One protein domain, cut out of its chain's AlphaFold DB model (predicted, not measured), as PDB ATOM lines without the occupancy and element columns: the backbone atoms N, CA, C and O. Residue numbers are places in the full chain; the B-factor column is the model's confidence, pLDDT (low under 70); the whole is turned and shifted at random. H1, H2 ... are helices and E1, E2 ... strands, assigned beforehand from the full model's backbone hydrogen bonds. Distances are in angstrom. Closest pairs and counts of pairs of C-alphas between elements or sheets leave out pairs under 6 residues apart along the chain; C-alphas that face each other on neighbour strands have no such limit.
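What this domain is: This is residues 2 to 141 of the 393 residues of an uncharacterized protein of Acyrthosiphon pisum (UniProt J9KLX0). The longest helix, H1, runs through the middle of the domain; H2, H3 and H5 pack crosswise round one side of it, with H4 behind them, and H6 runs antiparallel to it along the opposite side. A small hairpin, E1 and E2, sits by H1 and H3, and a long stretch with no named element, residues 87 to 113, passes round the outside. The printed part has 140 residues, with six named helices and two named strands in the order H1 H2 H3 H4 H5 E1 E2 H6; the sheet, in the order E1 - E2, is antiparallel, and the class is mostly helix. The whole is compact and rounded, with a radius of gyration of the C-alphas of 14.2 A and spans of 34 by 33 by 30 A.

Where its parts are: Find C-alpha 2 at (0.468, 2.298, 0.089); from there H1, residues 2 to 19, runs 26.0 A to C-alpha 19 at (21.563, -10.250, -8.552). Next come H2, residues 28 to 40, 19.2 A long, and H3, residues 45 to 58, 19.7 A long. H4, residues 65 to 77, spans 17.9 A, and H5 is residues 79 to 86. Look past residues 87 to 113 for the strands E1, residues 114 to 116, and E2, residues 121 to 123. H6, residues 127 to 139, runs 18.2 A to C-alpha 139 at (2.334, 7.623, 7.396).

How they stand to each other: Start at H1. It touches H6 at a shallow tilt of 7 degrees, opposite ways; the closest C-alphas, of Leu 6 and Ile 133, are 6.2 A apart. With residues 4 to 9 alone it touches H5, about perpendicular at 82 degrees, the closest C-alphas being those of Thr 8 and Leu 81, 5.4 A. With residues 12 to 15 alone it touches residues 30 to 34 of H2, about perpendicular at 77 degrees, closest at the C-alphas of Ile 15 and Tyr 34, 6.6 A. With residues 6 to 11 alone it touches residues 53 to 57 of H3 at a steep tilt of 57 degrees, closest at the C-alphas of Ile 10 and Ile 53, 6.6 A. H4 is close to H1 but not clearly touching, 7.8 A between the C-alphas of Val 7 and Val 71. Residues 75 to 77 of H4 touch residues 31 to 36 of H2, closest at the C-alphas of Ala 35 and Arg 76, 5.4 A. H2 and H6 are apart. In the hairpin E1 and E2, look for N 114 and O 123, 2.8 A apart and within hydrogen-bond range. Every O i to N i+4 pair is within hydrogen-bond range in H1, H3, H4, H5 and H6; in H2, 8 of 9 are.

The domain as a whole: The two C-alphas farthest apart are those of His 42 and Asp 141, 40.2 A. The printed part has no cut, and the link from H5 to E1, 27 residues, is long. Look for pLDDT under 70 at residues 42 to 43, 87 to 102 and 117 to 119; the mean of the printed part is 81.9.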
ATOM      1  N   HIS A   2      -0.454   2.839  -0.933       78.25
ATOM      2  CA  HIS A   2       0.468   2.298   0.089       78.25
ATOM      3  C   HIS A   2       0.923   0.845  -0.172       78.25
ATOM      4  O   HIS A   2       2.115   0.574  -0.174       78.25
ATOM      5  N   PHE A   3       0.000  -0.070  -0.509       84.00
ATOM      6  CA  PHE A   3       0.349  -1.468  -0.802       84.00
ATOM      7  C   PHE A   3       1.333  -1.599  -1.975       84.00
ATOM      8  O   PHE A   3       2.217  -2.444  -1.942       84.00
ATOM      9  N   LEU A   4       1.239  -0.715  -2.977       86.00
ATOM     10  CA  LEU A   4       2.206  -0.672  -4.073       86.00
ATOM     11  C   LEU A   4       3.608  -0.327  -3.556       86.00
ATOM     12  O   LEU A   4       4.545  -1.012  -3.937       86.00
ATOM     13  N   HIS A   5       3.758   0.664  -2.671       86.62
ATOM     14  CA  HIS A   5       5.064   1.042  -2.109       86.62
ATOM     15  C   HIS A   5       5.672  -0.111  -1.301       86.62
ATOM     16  O   HIS A   5       6.821  -0.472  -1.521       86.62
ATOM     17  N   LEU A   6       4.868  -0.771  -0.463       89.88
ATOM     18  CA  LEU A   6       5.300  -1.947   0.303       89.88
ATOM     19  C   LEU A   6       5.800  -3.080  -0.603       89.88
ATOM     20  O   LEU A   6       6.902  -3.591  -0.417       89.88
ATOM     21  N   VAL A   7       5.014  -3.439  -1.624       91.31
ATOM     22  CA  VAL A   7       5.411  -4.434  -2.633       91.31
ATOM     23  C   VAL A   7       6.694  -4.006  -3.335       91.31
ATOM     24  O   VAL A   7       7.558  -4.829  -3.607       91.31
ATOM     25  N   THR A   8       6.826  -2.718  -3.616       91.38
ATOM     26  CA  THR A   8       7.955  -2.164  -4.347       91.38
ATOM     27  C   THR A   8       9.265  -2.287  -3.563       91.38
ATOM     28  O   THR A   8      10.255  -2.749  -4.128       91.38
ATOM     29  N   TYR A   9       9.272  -1.960  -2.267       93.44
ATOM     30  CA  TYR A   9      10.454  -2.137  -1.418       93.44
ATOM     31  C   TYR A   9      10.862  -3.606  -1.292       93.44
ATOM     32  O   TYR A   9      12.043  -3.931  -1.395       93.44
ATOM     33  N   ILE A  10       9.884  -4.507  -1.161       94.06
ATOM     34  CA  ILE A  10      10.147  -5.949  -1.113       94.06
ATOM     35  C   ILE A  10      10.711  -6.448  -2.442       94.06
ATOM     36  O   ILE A  10      11.698  -7.173  -2.455       94.06
ATOM     37  N   VAL A  11      10.127  -6.051  -3.575       93.50
ATOM     38  CA  VAL A  11      10.631  -6.454  -4.895       93.50
ATOM     39  C   VAL A  11      12.053  -5.937  -5.118       93.50
ATOM     40  O   VAL A  11      12.870  -6.674  -5.658       93.50
ATOM     41  N   ARG A  12      12.384  -4.720  -4.662       93.81
ATOM     42  CA  ARG A  12      13.753  -4.181  -4.722       93.81
ATOM     43  C   ARG A  12      14.752  -5.083  -3.986       93.81
ATOM     44  O   ARG A  12      15.803  -5.375  -4.542       93.81
ATOM     45  N   GLU A  13      14.411  -5.553  -2.787       94.81
ATOM     46  CA  GLU A  13      15.232  -6.505  -2.018       94.81
ATOM     47  C   GLU A  13      15.380  -7.854  -2.719       94.81
ATOM     48  O   GLU A  13      16.489  -8.362  -2.851       94.81
ATOM     49  N   LEU A  14      14.280  -8.420  -3.227       92.19
ATOM     50  CA  LEU A  14      14.330  -9.699  -3.942       92.19
ATOM     51  C   LEU A  14      15.238  -9.607  -5.175       92.19
ATOM     52  O   LEU A  14      16.005 -10.527  -5.447       92.19
ATOM     53  N   ILE A  15      15.193  -8.485  -5.900       92.56
ATOM     54  CA  ILE A  15      16.074  -8.219  -7.044       92.56
ATOM     55  C   ILE A  15      17.531  -8.097  -6.602       92.56
ATOM     56  O   ILE A  15      18.405  -8.679  -7.242       92.56
ATOM     57  N   ALA A  16      17.790  -7.335  -5.537       93.62
ATOM     58  CA  ALA A  16      19.126  -7.133  -4.990       93.62
ATOM     59  C   ALA A  16      19.779  -8.471  -4.615       93.62
ATOM     60  O   ALA A  16      20.890  -8.751  -5.063       93.62
ATOM     61  N   GLU A  17      19.046  -9.324  -3.893       92.94
ATOM     62  CA  GLU A  17      19.513 -10.654  -3.499       92.94
ATOM     63  C   GLU A  17      19.704 -11.569  -4.720       92.94
ATOM     64  O   GLU A  17      20.757 -12.184  -4.860       92.94
ATOM     65  N   THR A  18      18.749 -11.593  -5.662       90.31
ATOM     66  CA  THR A  18      18.847 -12.424  -6.885       90.31
ATOM     67  C   THR A  18      20.059 -12.043  -7.747       90.31
ATOM     68  O   THR A  18      20.669 -12.898  -8.384       90.31
ATOM     69  N   LEU A  19      20.416 -10.757  -7.791       91.31
ATOM     70  CA  LEU A  19      21.563 -10.250  -8.552       91.31
ATOM     71  C   LEU A  19      22.865 -10.204  -7.736       91.31
ATOM     72  O   LEU A  19      23.904  -9.844  -8.288       91.31
ATOM     73  N   GLY A  20      22.826 -10.536  -6.441       91.69
ATOM     74  CA  GLY A  20      23.983 -10.477  -5.547       91.69
ATOM     75  C   GLY A  20      24.565  -9.072  -5.382       91.69
ATOM     76  O   GLY A  20      25.784  -8.921  -5.283       91.69
ATOM     77  N   LYS A  21      23.721  -8.032  -5.390       94.38
ATOM     78  CA  LYS A  21      24.160  -6.630  -5.333       94.38
ATOM     79  C   LYS A  21      23.487  -5.835  -4.214       94.38
ATOM     80  O   LYS A  21      22.404  -6.207  -3.771       94.38
ATOM     81  N   PRO A  22      24.078  -4.714  -3.764       93.56
ATOM     82  CA  PRO A  22      23.461  -3.874  -2.745       93.56
ATOM     83  C   PRO A  22      22.119  -3.292  -3.206       93.56
ATOM     84  O   PRO A  22      21.957  -2.874  -4.350       93.56
ATOM     85  N   VAL A  23      21.172  -3.178  -2.274       92.88
ATOM     86  CA  VAL A  23      19.801  -2.684  -2.516       92.88
ATOM     87  C   VAL A  23      19.779  -1.275  -3.114       92.88
ATOM     88  O   VAL A  23      18.960  -0.971  -3.979       92.88
ATOM     89  N   ARG A  24      20.715  -0.421  -2.685       90.31
ATOM     90  CA  ARG A  24      20.906   0.945  -3.198       90.31
ATOM     91  C   ARG A  24      21.362   1.002  -4.661       90.31
ATOM     92  O   ARG A  24      21.148   2.016  -5.312       90.31
ATOM     93  N   ASP A  25      21.953  -0.081  -5.163       92.06
ATOM     94  CA  ASP A  25      22.488  -0.183  -6.523       92.06
ATOM     95  C   ASP A  25      21.483  -0.863  -7.475       92.06
ATOM     96  O   ASP A  25      21.811  -1.213  -8.613       92.06
ATOM     97  N   VAL A  26      20.245  -1.089  -7.017       92.12
ATOM     98  CA  VAL A  26      19.131  -1.527  -7.863       92.12
ATOM     99  C   VAL A  26      18.641  -0.341  -8.690       92.12
ATOM    100  O   VAL A  26      18.164   0.657  -8.158       92.12
ATOM    101  N   LEU A  27      18.747  -0.475 -10.007       91.31
ATOM    102  CA  LEU A  27      18.370   0.504 -11.014       91.31
ATOM    103  C   LEU A  27      17.040   0.110 -11.676       91.31
ATOM    104  O   LEU A  27      16.623  -1.053 -11.616       91.31
ATOM    105  N   PRO A  28      16.371   1.040 -12.383       89.25
ATOM    106  CA  PRO A  28      15.146   0.738 -13.120       89.25
ATOM    107  C   PRO A  28      15.273  -0.466 -14.062       89.25
ATOM    108  O   PRO A  28      14.348  -1.271 -14.156       89.25
ATOM    109  N   GLN A  29      16.417  -0.617 -14.736       89.94
ATOM    110  CA  GLN A  29      16.689  -1.704 -15.682       89.94
ATOM    111  C   GLN A  29      16.618  -3.085 -15.021       89.94
ATOM    112  O   GLN A  29      16.162  -4.037 -15.655       89.94
ATOM    113  N   ASP A  30      16.985  -3.196 -13.744       92.31
ATOM    114  CA  ASP A  30      16.948  -4.470 -13.023       92.31
ATOM    115  C   ASP A  30      15.518  -4.928 -12.738       92.31
ATOM    116  O   ASP A  30      15.251  -6.126 -12.710       92.31
ATOM    117  N   LEU A  31      14.567  -3.996 -12.603       89.75
ATOM    118  CA  LEU A  31      13.151  -4.351 -12.496       89.75
ATOM    119  C   LEU A  31      12.633  -4.952 -13.808       89.75
ATOM    120  O   LEU A  31      11.891  -5.936 -13.782       89.75
ATOM    121  N   PHE A  32      13.034  -4.395 -14.957       89.75
ATOM    122  CA  PHE A  32      12.705  -4.960 -16.275       89.75
ATOM    123  C   PHE A  32      13.350  -6.330 -16.484       89.75
ATOM    124  O   PHE A  32      12.692  -7.254 -16.980       89.75
ATOM    125  N   TRP A  33      14.610  -6.479 -16.070       92.50
ATOM    126  CA  TRP A  33      15.296  -7.765 -16.077       92.50
ATOM    127  C   TRP A  33      14.549  -8.785 -15.213       92.50
ATOM    128  O   TRP A  33      14.194  -9.848 -15.713       92.50
ATOM    129  N   TYR A  34      14.200  -8.433 -13.975       89.94
ATOM    130  CA  TYR A  34      13.516  -9.328 -13.042       89.94
ATOM    131  C   TYR A  34      12.148  -9.780 -13.559       89.94
ATOM    132  O   TYR A  34      11.811 -10.960 -13.515       89.94
ATOM    133  N   ALA A  35      11.372  -8.874 -14.157       88.94
ATOM    134  CA  ALA A  35      10.108  -9.234 -14.792       88.94
ATOM    135  C   ALA A  35      10.279 -10.224 -15.956       88.94
ATOM    136  O   ALA A  35       9.394 -11.047 -16.198       88.94
ATOM    137  N   THR A  36      11.395 -10.142 -16.682       88.00
ATOM    138  CA  THR A  36      11.743 -11.072 -17.767       88.00
ATOM    139  C   THR A  36      12.222 -12.407 -17.198       88.00
ATOM    140  O   THR A  36      11.739 -13.452 -17.631       88.00
ATOM    141  N   TYR A  37      13.078 -12.371 -16.175       87.50
ATOM    142  CA  TYR A  37      13.564 -13.533 -15.433       87.50
ATOM    143  C   TYR A  37      12.404 -14.393 -14.906       87.50
ATOM    144  O   TYR A  37      12.331 -15.591 -15.185       87.50
ATOM    145  N   LEU A  38      11.406 -13.770 -14.270       86.44
ATOM    146  CA  LEU A  38      10.222 -14.473 -13.764       86.44
ATOM    147  C   LEU A  38       9.326 -15.065 -14.865       86.44
ATOM    148  O   LEU A  38       8.538 -15.971 -14.587       86.44
ATOM    149  N   ARG A  39       9.403 -14.562 -16.109       82.50
ATOM    150  CA  ARG A  39       8.704 -15.153 -17.272       82.50
ATOM    151  C   ARG A  39       9.442 -16.364 -17.821       82.50
ATOM    152  O   ARG A  39       8.781 -17.296 -18.268       82.50
ATOM    153  N   SER A  40      10.774 -16.334 -17.827       79.38
ATOM    154  CA  SER A  40      11.588 -17.444 -18.326       79.38
ATOM    155  C   SER A  40      11.701 -18.595 -17.327       79.38
ATOM    156  O   SER A  40      12.029 -19.711 -17.716       79.38
ATOM    157  N   GLU A  41      11.408 -18.358 -16.047       75.50
ATOM    158  CA  GLU A  41      11.414 -19.402 -15.028       75.50
ATOM    159  C   GLU A  41      10.297 -20.442 -15.275       75.50
ATOM    160  O   GLU A  41       9.118 -20.231 -14.974       75.50
ATOM    161  N   HIS A  42      10.673 -21.612 -15.806       54.44
ATOM    162  CA  HIS A  42       9.761 -22.704 -16.188       54.44
ATOM    163  C   HIS A  42       8.868 -23.243 -15.049       54.44
ATOM    164  O   HIS A  42       7.920 -23.983 -15.311       54.44
ATOM    165  N   ARG A  43       9.143 -22.886 -13.786       57.59
ATOM    166  CA  ARG A  43       8.429 -23.359 -12.585       57.59
ATOM    167  C   ARG A  43       7.532 -22.303 -11.931       57.59
ATOM    168  O   ARG A  43       7.260 -22.377 -10.736       57.59
ATOM    169  N   GLY A  44       7.034 -21.344 -12.708       71.62
ATOM    170  CA  GLY A  44       6.037 -20.390 -12.223       71.62
ATOM    171  C   GLY A  44       6.628 -19.301 -11.331       71.62
ATOM    172  O   GLY A  44       6.058 -19.013 -10.280       71.62
ATOM    173  N   GLY A  45       7.720 -18.667 -11.771       78.00
ATOM    174  CA  GLY A  45       8.423 -17.610 -11.031       78.00
ATOM    175  C   GLY A  45       7.498 -16.535 -10.462       78.00
ATOM    176  O   GLY A  45       7.538 -16.247  -9.270       78.00
ATOM    177  N   PHE A  46       6.535 -16.044 -11.252       81.62
ATOM    178  CA  PHE A  46       5.523 -15.098 -10.753       81.62
ATOM    179  C   PHE A  46       4.723 -15.608  -9.555       81.62
ATOM    180  O   PHE A  46       4.425 -14.833  -8.653       81.62
ATOM    181  N   ALA A  47       4.335 -16.886  -9.547       81.19
ATOM    182  CA  ALA A  47       3.561 -17.455  -8.450       81.19
ATOM    183  C   ALA A  47       4.401 -17.568  -7.169       81.19
ATOM    184  O   ALA A  47       3.861 -17.397  -6.076       81.19
ATOM    185  N   ASN A  48       5.705 -17.814  -7.314       82.62
ATOM    186  CA  ASN A  48       6.651 -17.890  -6.207       82.62
ATOM    187  C   ASN A  48       6.947 -16.504  -5.627       82.62
ATOM    188  O   ASN A  48       6.672 -16.290  -4.449       82.62
ATOM    189  N   SER A  49       7.358 -15.536  -6.454       84.12
ATOM    190  CA  SER A  49       7.628 -14.163  -5.997       84.12
ATOM    191  C   SER A  49       6.409 -13.526  -5.347       84.12
ATOM    192  O   SER A  49       6.499 -12.821  -4.347       84.12
ATOM    193  N   PHE A  50       5.227 -13.806  -5.888       85.69
ATOM    194  CA  PHE A  50       3.986 -13.371  -5.278       85.69
ATOM    195  C   PHE A  50       3.767 -13.981  -3.885       85.69
ATOM    196  O   PHE A  50       3.396 -13.266  -2.954       85.69
ATOM    197  N   ARG A  51       3.995 -15.289  -3.718       85.81
ATOM    198  CA  ARG A  51       3.859 -15.955  -2.416       85.81
ATOM    199  C   ARG A  51       4.847 -15.383  -1.399       85.81
ATOM    200  O   ARG A  51       4.463 -15.193  -0.252       85.81
ATOM    201  N   GLU A  52       6.068 -15.079  -1.824       88.94
ATOM    202  CA  GLU A  52       7.107 -14.468  -0.986       88.94
ATOM    203  C   GLU A  52       6.687 -13.086  -0.489       88.94
ATOM    204  O   GLU A  52       6.711 -12.834   0.711       88.94
ATOM    205  N   ILE A  53       6.205 -12.221  -1.385       91.38
ATOM    206  CA  ILE A  53       5.711 -10.884  -1.025       91.38
ATOM    207  C   ILE A  53       4.590 -10.972   0.023       91.38
ATOM    208  O   ILE A  53       4.553 -10.189   0.974       91.38
ATOM    209  N   PHE A  54       3.678 -11.936  -0.129       90.00
ATOM    210  CA  PHE A  54       2.568 -12.138   0.803       90.00
ATOM    211  C   PHE A  54       3.004 -12.737   2.144       90.00
ATOM    212  O   PHE A  54       2.524 -12.290   3.187       90.00
ATOM    213  N   ASP A  55       3.940 -13.689   2.141       89.50
ATOM    214  CA  ASP A  55       4.552 -14.204   3.373       89.50
ATOM    215  C   ASP A  55       5.249 -13.082   4.151       89.50
ATOM    216  O   ASP A  55       5.088 -12.975   5.366       89.50
ATOM    217  N   ILE A  56       5.953 -12.192   3.448       91.12
ATOM    218  CA  ILE A  56       6.659 -11.066   4.061       91.12
ATOM    219  C   ILE A  56       5.680 -10.061   4.675       91.12
ATOM    220  O   ILE A  56       5.862  -9.668   5.824       91.12
ATOM    221  N   LEU A  57       4.638  -9.641   3.951       89.88
ATOM    222  CA  LEU A  57       3.727  -8.590   4.431       89.88
ATOM    223  C   LEU A  57       2.676  -9.081   5.430       89.88
ATOM    224  O   LEU A  57       2.242  -8.315   6.295       89.88
ATOM    225  N   PHE A  58       2.233 -10.330   5.289       89.00
ATOM    226  CA  PHE A  58       1.050 -10.838   5.982       89.00
ATOM    227  C   PHE A  58       1.277 -12.162   6.725       89.00
ATOM    228  O   PHE A  58       0.396 -12.564   7.489       89.00
ATOM    229  N   ARG A  59       2.398 -12.868   6.497       86.44
ATOM    230  CA  ARG A  59       2.624 -14.273   6.915       86.44
ATOM    231  C   ARG A  59       1.495 -15.225   6.496       86.44
ATOM    232  O   ARG A  59       1.231 -16.232   7.155       86.44
ATOM    233  N   GLN A  60       0.762 -14.869   5.443       86.31
ATOM    234  CA  GLN A  60      -0.432 -15.569   4.974       86.31
ATOM    235  C   GLN A  60      -0.498 -15.497   3.444       86.31
ATOM    236  O   GLN A  60      -0.049 -14.504   2.869       86.31
ATOM    237  N   PRO A  61      -1.052 -16.521   2.766       85.75
ATOM    238  CA  PRO A  61      -1.327 -16.452   1.330       85.75
ATOM    239  C   PRO A  61      -2.333 -15.327   1.029       85.75
ATOM    240  O   PRO A  61      -2.984 -14.834   1.943       85.75
ATOM    241  N   PRO A  62      -2.510 -14.900  -0.229       84.25
ATOM    242  CA  PRO A  62      -3.552 -13.922  -0.550       84.25
ATOM    243  C   PRO A  62      -4.966 -14.398  -0.212       84.25
ATOM    244  O   PRO A  62      -5.292 -15.574  -0.371       84.25
ATOM    245  N   LYS A  63      -5.841 -13.446   0.131       79.88
ATOM    246  CA  LYS A  63      -7.280 -13.705   0.291       79.88
ATOM    247  C   LYS A  63      -8.023 -13.882  -1.027       79.88
ATOM    248  O   LYS A  63      -9.040 -14.566  -1.047       79.88
ATOM    249  N   SER A  64      -7.575 -13.225  -2.097       80.94
ATOM    250  CA  SER A  64      -8.269 -13.246  -3.385       80.94
ATOM    251  C   SER A  64      -7.316 -13.275  -4.574       80.94
ATOM    252  O   SER A  64      -6.218 -12.706  -4.541       80.94
ATOM    253  N   ASP A  65      -7.776 -13.910  -5.653       81.06
ATOM    254  CA  ASP A  65      -7.061 -13.961  -6.929       81.06
ATOM    255  C   ASP A  65      -6.932 -12.575  -7.574       81.06
ATOM    256  O   ASP A  65      -5.929 -12.290  -8.219       81.06
ATOM    257  N   GLU A  66      -7.864 -11.655  -7.309       80.25
ATOM    258  CA  GLU A  66      -7.764 -10.274  -7.792       80.25
ATOM    259  C   GLU A  66      -6.469  -9.603  -7.321       80.25
ATOM    260  O   GLU A  66      -5.739  -9.007  -8.111       80.25
ATOM    261  N   VAL A  67      -6.149  -9.711  -6.028       79.62
ATOM    262  CA  VAL A  67      -4.940  -9.084  -5.476       79.62
ATOM    263  C   VAL A  67      -3.684  -9.729  -6.063       79.62
ATOM    264  O   VAL A  67      -2.706  -9.034  -6.354       79.62
ATOM    265  N   LYS A  68      -3.733 -11.040  -6.307       82.44
ATOM    266  CA  LYS A  68      -2.678 -11.768  -7.011       82.44
ATOM    267  C   LYS A  68      -2.459 -11.254  -8.423       82.44
ATOM    268  O   LYS A  68      -1.310 -11.016  -8.806       82.44
ATOM    269  N   ASP A  69      -3.530 -11.032  -9.167       81.69
ATOM    270  CA  ASP A  69      -3.461 -10.510 -10.527       81.69
ATOM    271  C   ASP A  69      -2.928  -9.078 -10.555       81.69
ATOM    272  O   ASP A  69      -2.128  -8.740 -11.429       81.69
ATOM    273  N   PHE A  70      -3.275  -8.249  -9.566       83.50
ATOM    274  CA  PHE A  70      -2.740  -6.891  -9.457       83.50
ATOM    275  C   PHE A  70      -1.237  -6.861  -9.184       83.50
ATOM    276  O   PHE A  70      -0.510  -6.180  -9.910       83.50
ATOM    277  N   VAL A  71      -0.753  -7.611  -8.188       85.31
ATOM    278  CA  VAL A  71       0.691  -7.682  -7.898       85.31
ATOM    279  C   VAL A  71       1.443  -8.275  -9.087       85.31
ATOM    280  O   VAL A  71       2.462  -7.730  -9.512       85.31
ATOM    281  N   SER A  72       0.891  -9.321  -9.704       84.00
ATOM    282  CA  SER A  72       1.450  -9.905 -10.926       84.00
ATOM    283  C   SER A  72       1.511  -8.887 -12.064       84.00
ATOM    284  O   SER A  72       2.506  -8.821 -12.782       84.00
ATOM    285  N   CYS A  73       0.474  -8.067 -12.235       85.19
ATOM    286  CA  CYS A  73       0.437  -7.007 -13.236       85.19
ATOM    287  C   CYS A  73       1.515  -5.949 -12.974       85.19
ATOM    288  O   CYS A  73       2.208  -5.546 -13.909       85.19
ATOM    289  N   TRP A  74       1.721  -5.540 -11.720       88.25
ATOM    290  CA  TRP A  74       2.768  -4.581 -11.362       88.25
ATOM    291  C   TRP A  74       4.165  -5.105 -11.673       88.25
ATOM    292  O   TRP A  74       4.936  -4.405 -12.324       88.25
ATOM    293  N   ILE A  75       4.455  -6.353 -11.303       86.88
ATOM    294  CA  ILE A  75       5.742  -6.986 -11.610       86.88
ATOM    295  C   ILE A  75       5.905  -7.152 -13.126       86.88
ATOM    296  O   ILE A  75       6.957  -6.843 -13.666       86.88
ATOM    297  N   ARG A  76       4.862  -7.574 -13.858       84.94
ATOM    298  CA  ARG A  76       4.935  -7.760 -15.320       84.94
ATOM    299  C   ARG A  76       5.140  -6.463 -16.091       84.94
ATOM    300  O   ARG A  76       5.774  -6.507 -17.142       84.94
ATOM    301  N   THR A  77       4.516  -5.376 -15.647       83.94
ATOM    302  CA  THR A  77       4.534  -4.090 -16.359       83.94
ATOM    303  C   THR A  77       5.670  -3.182 -15.925       83.94
ATOM    304  O   THR A  77       5.958  -2.267 -16.688       83.94
ATOM    305  N   THR A  78       6.257  -3.437 -14.744       85.19
ATOM    306  CA  THR A  78       7.404  -2.777 -14.081       85.19
ATOM    307  C   THR A  78       7.288  -1.274 -13.853       85.19
ATOM    308  O   THR A  78       7.683  -0.798 -12.794       85.19
ATOM    309  N   ASN A  79       6.660  -0.529 -14.760       84.75
ATOM    310  CA  ASN A  79       6.362   0.895 -14.659       84.75
ATOM    311  C   ASN A  79       5.744   1.307 -13.312       84.75
ATOM    312  O   ASN A  79       6.159   2.335 -12.785       84.75
ATOM    313  N   PRO A  80       4.796   0.556 -12.706       85.38
ATOM    314  CA  PRO A  80       4.274   0.913 -11.386       85.38
ATOM    315  C   PRO A  80       5.328   0.902 -10.286       85.38
ATOM    316  O   PRO A  80       5.329   1.792  -9.442       85.38
ATOM    317  N   LEU A  81       6.227  -0.077 -10.324       87.62
ATOM    318  CA  LEU A  81       7.291  -0.245  -9.341       87.62
ATOM    319  C   LEU A  81       8.408   0.780  -9.569       87.62
ATOM    320  O   LEU A  81       8.864   1.416  -8.628       87.62
ATOM    321  N   VAL A  82       8.793   1.004 -10.831       86.31
ATOM    322  CA  VAL A  82       9.784   2.024 -11.209       86.31
ATOM    323  C   VAL A  82       9.312   3.411 -10.785       86.31
ATOM    324  O   VAL A  82      10.078   4.164 -10.189       86.31
ATOM    325  N   ASN A  83       8.042   3.739 -11.036       83.69
ATOM    326  CA  ASN A  83       7.496   5.028 -10.631       83.69
ATOM    327  C   ASN A  83       7.455   5.184  -9.109       83.69
ATOM    328  O   ASN A  83       7.703   6.278  -8.624       83.69
ATOM    329  N   ALA A  84       7.178   4.109  -8.370       84.31
ATOM    330  CA  ALA A  84       7.168   4.140  -6.912       84.31
ATOM    331  C   ALA A  84       8.576   4.222  -6.283       84.31
ATOM    332  O   ALA A  84       8.690   4.764  -5.191       84.31
ATOM    333  N   LEU A  85       9.634   3.711  -6.936       82.75
ATOM    334  CA  LEU A  85      11.018   3.783  -6.420       82.75
ATOM    335  C   LEU A  85      11.784   5.035  -6.836       82.75
ATOM    336  O   LEU A  85      12.588   5.528  -6.055       82.75
ATOM    337  N   PHE A  86      11.623   5.474  -8.087       79.62
ATOM    338  CA  PHE A  86      12.591   6.376  -8.726       79.62
ATOM    339  C   PHE A  86      11.988   7.694  -9.216       79.62
ATOM    340  O   PHE A  86      12.736   8.581  -9.614       79.62
ATOM    341  N   ASN A  87      10.660   7.843  -9.215       68.62
ATOM    342  CA  ASN A  87      10.003   9.048  -9.718       68.62
ATOM    343  C   ASN A  87       9.071   9.672  -8.671       68.62
ATOM    344  O   ASN A  87       7.882   9.368  -8.645       68.62
ATOM    345  N   ASP A  88       9.555  10.680  -7.943       54.72
ATOM    346  CA  ASP A  88       8.681  11.628  -7.222       54.72
ATOM    347  C   ASP A  88       7.867  12.521  -8.182       54.72
ATOM    348  O   ASP A  88       6.827  13.083  -7.832       54.72
ATOM    349  N   ILE A  89       8.336  12.655  -9.428       43.50
ATOM    350  CA  ILE A  89       7.864  13.654 -10.398       43.50
ATOM    351  C   ILE A  89       6.615  13.176 -11.150       43.50
ATOM    352  O   ILE A  89       5.721  13.962 -11.473       43.50
ATOM    353  N   TYR A  90       6.496  11.870 -11.390       42.94
ATOM    354  CA  TYR A  90       5.330  11.301 -12.050       42.94
ATOM    355  C   TYR A  90       4.383  10.737 -10.998       42.94
ATOM    356  O   TYR A  90       4.336   9.530 -10.759       42.94
ATOM    357  N   LYS A  91       3.503  11.610 -10.485       47.31
ATOM    358  CA  LYS A  91       2.132  11.237 -10.091       47.31
ATOM    359  C   LYS A  91       1.420  10.660 -11.317       47.31
ATOM    360  O   LYS A  91       0.505  11.258 -11.882       47.31
ATOM    361  N   SER A  92       1.895   9.519 -11.808       44.00
ATOM    362  CA  SER A  92       1.229   8.782 -12.857       44.00
ATOM    363  C   SER A  92      -0.177   8.530 -12.343       44.00
ATOM    364  O   SER A  92      -0.381   8.167 -11.181       44.00
ATOM    365  N   LYS A  93      -1.156   8.842 -13.192       43.84
ATOM    366  CA  LYS A  93      -2.575   8.619 -12.946       43.84
ATOM    367  C   LYS A  93      -2.809   7.112 -12.855       43.84
ATOM    368  O   LYS A  93      -3.376   6.507 -13.762       43.84
ATOM    369  N   PHE A  94      -2.342   6.480 -11.781       51.84
ATOM    370  CA  PHE A  94      -2.807   5.169 -11.400       51.84
ATOM    371  C   PHE A  94      -4.287   5.347 -11.141       51.84
ATOM    372  O   PHE A  94      -4.685   6.060 -10.219       51.84
ATOM    373  N   LYS A  95      -5.110   4.737 -12.002       48.97
ATOM    374  CA  LYS A  95      -6.515   4.524 -11.670       48.97
ATOM    375  C   LYS A  95      -6.512   3.957 -10.260       48.97
ATOM    376  O   LYS A  95      -5.802   2.982 -10.006       48.97
ATOM    377  N   SER A  96      -7.201   4.623  -9.336       50.28
ATOM    378  CA  SER A  96      -7.297   4.118  -7.978       50.28
ATOM    379  C   SER A  96      -7.978   2.759  -8.078       50.28
ATOM    380  O   SER A  96      -9.176   2.646  -8.327       50.28
ATOM    381  N   ASN A  97      -7.181   1.699  -7.985       56.47
ATOM    382  CA  ASN A  97      -7.729   0.367  -7.852       56.47
ATOM    383  C   ASN A  97      -8.443   0.393  -6.505       56.47
ATOM    384  O   ASN A  97      -7.798   0.534  -5.461       56.47
ATOM    385  N   LYS A  98      -9.779   0.384  -6.539       54.84
ATOM    386  CA  LYS A  98     -10.619   0.334  -5.343       54.84
ATOM    387  C   LYS A  98     -10.489  -1.063  -4.746       54.84
ATOM    388  O   LYS A  98     -11.354  -1.908  -4.934       54.84
ATOM    389  N   PHE A  99      -9.384  -1.320  -4.059       62.09
ATOM    390  CA  PHE A  99      -9.316  -2.460  -3.163       62.09
ATOM    391  C   PHE A  99     -10.211  -2.177  -1.960       62.09
ATOM    392  O   PHE A  99     -10.131  -1.095  -1.374       62.09
ATOM    393  N   SER A 100     -11.052  -3.138  -1.585       59.69
ATOM    394  CA  SER A 100     -11.723  -3.079  -0.289       59.69
ATOM    395  C   SER A 100     -10.757  -3.542   0.807       59.69
ATOM    396  O   SER A 100      -9.837  -4.321   0.546       59.69
ATOM    397  N   CYS A 101     -10.969  -3.102   2.047       58.84
ATOM    398  CA  CYS A 101     -10.215  -3.594   3.204       58.84
ATOM    399  C   CYS A 101     -10.312  -5.123   3.374       58.84
ATOM    400  O   CYS A 101      -9.403  -5.736   3.925       58.84
ATOM    401  N   ASN A 102     -11.360  -5.755   2.835       65.44
ATOM    402  CA  ASN A 102     -11.547  -7.204   2.892       65.44
ATOM    403  C   ASN A 102     -10.621  -7.974   1.939       65.44
ATOM    404  O   ASN A 102     -10.436  -9.177   2.121       65.44
ATOM    405  N   ASN A 103     -10.011  -7.302   0.958       71.19
ATOM    406  CA  ASN A 103      -9.117  -7.931  -0.016       71.19
ATOM    407  C   ASN A 103      -7.750  -8.297   0.596       71.19
ATOM    408  O   ASN A 103      -7.033  -9.121   0.031       71.19
ATOM    409  N   PHE A 104      -7.387  -7.719   1.747       78.25
ATOM    410  CA  PHE A 104      -6.082  -7.914   2.381       78.25
ATOM    411  C   PHE A 104      -6.193  -8.557   3.764       78.25
ATOM    412  O   PHE A 104      -7.210  -8.460   4.459       78.25
ATOM    413  N   HIS A 105      -5.132  -9.253   4.166       81.56
ATOM    414  CA  HIS A 105      -4.921  -9.616   5.564       81.56
ATOM    415  C   HIS A 105      -4.475  -8.386   6.356       81.56
ATOM    416  O   HIS A 105      -4.022  -7.392   5.790       81.56
ATOM    417  N   CYS A 106      -4.599  -8.460   7.676       82.31
ATOM    418  CA  CYS A 106      -3.954  -7.488   8.543       82.31
ATOM    419  C   CYS A 106      -2.434  -7.600   8.370       82.31
ATOM    420  O   CYS A 106      -1.917  -8.716   8.284       82.31
ATOM    421  N   TYR A 107      -1.733  -6.466   8.314       84.69
ATOM    422  CA  TYR A 107      -0.280  -6.464   8.176       84.69
ATOM    423  C   TYR A 107       0.372  -7.163   9.372       84.69
ATOM    424  O   TYR A 107       0.086  -6.853  10.530       84.69
ATOM    425  N   ASN A 108       1.248  -8.114   9.063       86.19
ATOM    426  CA  ASN A 108       2.056  -8.871  10.010       86.19
ATOM    427  C   ASN A 108       3.438  -9.042   9.380       86.19
ATOM    428  O   ASN A 108       3.761 -10.090   8.821       86.19
ATOM    429  N   LEU A 109       4.206  -7.953   9.389       87.88
ATOM    430  CA  LEU A 109       5.473  -7.875   8.681       87.88
ATOM    431  C   LEU A 109       6.479  -8.884   9.249       87.88
ATOM    432  O   LEU A 109       6.818  -8.881  10.435       87.88
ATOM    433  N   LYS A 110       7.021  -9.725   8.377       88.94
ATOM    434  CA  LYS A 110       8.176 -10.566   8.663       88.94
ATOM    435  C   LYS A 110       9.441  -9.715   8.543       88.94
ATOM    436  O   LYS A 110       9.804  -9.308   7.448       88.94
ATOM    437  N   ARG A 111      10.114  -9.424   9.660       88.38
ATOM    438  CA  ARG A 111      11.302  -8.543   9.673       88.38
ATOM    439  C   ARG A 111      12.622  -9.241   9.325       88.38
ATOM    440  O   ARG A 111      13.606  -8.566   9.063       88.38
ATOM    441  N   ASN A 112      12.660 -10.572   9.330       88.75
ATOM    442  CA  ASN A 112      13.863 -11.369   9.075       88.75
ATOM    443  C   ASN A 112      13.531 -12.674   8.330       88.75
ATOM    444  O   ASN A 112      12.359 -13.029   8.182       88.75
ATOM    445  N   HIS A 113      14.558 -13.397   7.873       87.75
ATOM    446  CA  HIS A 113      14.420 -14.699   7.201       87.75
ATOM    447  C   HIS A 113      13.442 -14.667   6.012       87.75
ATOM    448  O   HIS A 113      12.447 -15.402   5.961       87.75
ATOM    449  N   TRP A 114      13.692 -13.763   5.073       91.31
ATOM    450  CA  TRP A 114      13.015 -13.737   3.779       91.31
ATOM    451  C   TRP A 114      13.572 -14.859   2.911       91.31
ATOM    452  O   TRP A 114      14.720 -15.246   3.088       91.31
ATOM    453  N   TYR A 115      12.765 -15.416   2.013       84.94
ATOM    454  CA  TYR A 115      13.162 -16.577   1.218       84.94
ATOM    455  C   TYR A 115      13.052 -16.273  -0.267       84.94
ATOM    456  O   TYR A 115      12.040 -15.728  -0.701       84.94
ATOM    457  N   LEU A 116      14.050 -16.714  -1.032       79.00
ATOM    458  CA  LEU A 116      13.944 -16.872  -2.479       79.00
ATOM    459  C   LEU A 116      13.552 -18.321  -2.782       79.00
ATOM    460  O   LEU A 116      14.313 -19.250  -2.508       79.00
ATOM    461  N   SER A 117      12.367 -18.545  -3.349       69.56
ATOM    462  CA  SER A 117      11.840 -19.893  -3.621       69.56
ATOM    463  C   SER A 117      12.693 -20.671  -4.618       69.56
ATOM    464  O   SER A 117      12.694 -21.900  -4.571       69.56
ATOM    465  N   ALA A 118      13.404 -19.973  -5.509       66.69
ATOM    466  CA  ALA A 118      14.311 -20.588  -6.473       66.69
ATOM    467  C   ALA A 118      15.495 -21.290  -5.783       66.69
ATOM    468  O   ALA A 118      15.912 -22.364  -6.212       66.69
ATOM    469  N   GLU A 119      15.985 -20.723  -4.679       65.56
ATOM    470  CA  GLU A 119      17.215 -21.164  -4.009       65.56
ATOM    471  C   GLU A 119      16.963 -21.800  -2.637       65.56
ATOM    472  O   GLU A 119      17.877 -22.360  -2.038       65.56
ATOM    473  N   GLN A 120      15.734 -21.698  -2.112       70.50
ATOM    474  CA  GLN A 120      15.377 -22.044  -0.726       70.50
ATOM    475  C   GLN A 120      16.296 -21.392   0.319       70.50
ATOM    476  O   GLN A 120      16.420 -21.865   1.450       70.50
ATOM    477  N   ARG A 121      16.933 -20.283  -0.053       78.94
ATOM    478  CA  ARG A 121      17.886 -19.571   0.781       78.94
ATOM    479  C   ARG A 121      17.165 -18.496   1.574       78.94
ATOM    480  O   ARG A 121      16.431 -17.686   1.006       78.94
ATOM    481  N   ALA A 122      17.387 -18.506   2.886       86.62
ATOM    482  CA  ALA A 122      16.956 -17.430   3.759       86.62
ATOM    483  C   ALA A 122      17.965 -16.275   3.702       86.62
ATOM    484  O   ALA A 122      19.171 -16.505   3.806       86.62
ATOM    485  N   PHE A 123      17.473 -15.047   3.601       89.75
ATOM    486  CA  PHE A 123      18.262 -13.825   3.720       89.75
ATOM    487  C   PHE A 123      17.550 -12.822   4.632       89.75
ATOM    488  O   PHE A 123      16.371 -12.977   4.965       89.75
ATOM    489  N   ASN A 124      18.281 -11.808   5.087       91.44
ATOM    490  CA  ASN A 124      17.707 -10.720   5.872       91.44
ATOM    491  C   ASN A 124      17.632  -9.465   4.998       91.44
ATOM    492  O   ASN A 124      18.633  -9.147   4.353       91.44
ATOM    493  N   PRO A 125      16.486  -8.760   4.977       92.94
ATOM    494  CA  PRO A 125      16.372  -7.511   4.233       92.94
ATOM    495  C   PRO A 125      17.320  -6.455   4.808       92.94
ATOM    496  O   PRO A 125      17.689  -6.509   5.987       92.94
ATOM    497  N   SER A 126      17.685  -5.460   3.999       93.31
ATOM    498  CA  SER A 126      18.459  -4.326   4.500       93.31
ATOM    499  C   SER A 126      17.672  -3.527   5.544       93.31
ATOM    500  O   SER A 126      16.451  -3.369   5.445       93.31
ATOM    501  N   GLN A 127      18.385  -2.961   6.524       92.00
ATOM    502  CA  GLN A 127      17.771  -2.100   7.538       92.00
ATOM    503  C   GLN A 127      17.059  -0.903   6.895       92.00
ATOM    504  O   GLN A 127      15.937  -0.595   7.276       92.00
ATOM    505  N   SER A 128      17.643  -0.316   5.843       91.19
ATOM    506  CA  SER A 128      17.014   0.770   5.084       91.19
ATOM    507  C   SER A 128      15.649   0.392   4.512       91.19
ATOM    508  O   SER A 128      14.730   1.200   4.543       91.19
ATOM    509  N   THR A 129      15.477  -0.841   4.023       92.81
ATOM    510  CA  THR A 129      14.172  -1.290   3.520       92.81
ATOM    511  C   THR A 129      13.159  -1.471   4.652       92.81
ATOM    512  O   THR A 129      11.981  -1.174   4.464       92.81
ATOM    513  N   LEU A 130      13.587  -1.940   5.827       91.62
ATOM    514  CA  LEU A 130      12.700  -2.018   6.990       91.62
ATOM    515  C   LEU A 130      12.263  -0.624   7.452       91.62
ATOM    516  O   LEU A 130      11.080  -0.432   7.722       91.62
ATOM    517  N   ASP A 131      13.184   0.341   7.469       90.88
ATOM    518  CA  ASP A 131      12.896   1.730   7.833       90.88
ATOM    519  C   ASP A 131      11.925   2.381   6.827       90.88
ATOM    520  O   ASP A 131      10.952   3.020   7.232       90.88
ATOM    521  N   ASP A 132      12.117   2.145   5.521       89.62
ATOM    522  CA  ASP A 132      11.205   2.582   4.453       89.62
ATOM    523  C   ASP A 132       9.785   1.999   4.641       89.62
ATOM    524  O   ASP A 132       8.776   2.696   4.493       89.62
ATOM    525  N   ILE A 133       9.682   0.710   4.989       89.94
ATOM    526  CA  ILE A 133       8.398   0.037   5.247       89.94
ATOM    527  C   ILE A 133       7.726   0.595   6.508       89.94
ATOM    528  O   ILE A 133       6.521   0.873   6.490       89.94
ATOM    529  N   ASP A 134       8.486   0.783   7.587       88.12
ATOM    530  CA  ASP A 134       7.985   1.342   8.844       88.12
ATOM    531  C   ASP A 134       7.492   2.785   8.649       88.12
ATOM    532  O   ASP A 134       6.439   3.153   9.179       88.12
ATOM    533  N   LEU A 135       8.163   3.577   7.804       87.69
ATOM    534  CA  LEU A 135       7.713   4.916   7.422       87.69
ATOM    535  C   LEU A 135       6.358   4.883   6.699       87.69
ATOM    536  O   LEU A 135       5.485   5.710   6.983       87.69
ATOM    537  N   VAL A 136       6.139   3.920   5.795       85.38
ATOM    538  CA  VAL A 136       4.833   3.737   5.138       85.38
ATOM    539  C   VAL A 136       3.759   3.379   6.166       85.38
ATOM    540  O   VAL A 136       2.666   3.945   6.123       85.38
ATOM    541  N   PHE A 137       4.038   2.480   7.111       84.06
ATOM    542  CA  PHE A 137       3.065   2.135   8.151       84.06
ATOM    543  C   PHE A 137       2.730   3.312   9.067       84.06
ATOM    544  O   PHE A 137       1.548   3.529   9.342       84.06
ATOM    545  N   ALA A 138       3.728   4.107   9.460       82.12
ATOM    546  CA  ALA A 138       3.525   5.310  10.259       82.12
ATOM    547  C   ALA A 138       2.702   6.372   9.509       82.12
ATOM    548  O   ALA A 138       1.768   6.945  10.064       82.12
ATOM    549  N   THR A 139       2.999   6.598   8.225       80.75
ATOM    550  CA  THR A 139       2.334   7.623   7.396       80.75
ATOM    551  C   THR A 139       0.840   7.359   7.212       80.75
ATOM    552  O   THR A 139       0.052   8.295   7.078       80.75
ATOM    553  N   TYR A 140       0.437   6.089   7.184       76.19
ATOM    554  CA  TYR A 140      -0.947   5.688   6.924       76.19
ATOM    555  C   TYR A 140      -1.676   5.127   8.159       76.19
ATOM    556  O   TYR A 140      -2.758   4.564   7.996       76.19
ATOM    557  N   ASP A 141      -1.109   5.300   9.360       71.12
ATOM    558  CA  ASP A 141      -1.680   4.879  10.652       71.12
ATOM    559  C   ASP A 141      -2.151   3.412  10.664       71.12
ATOM    560  O   ASP A 141      -3.262   3.069  11.079       71.12
TER     561      ASP A 141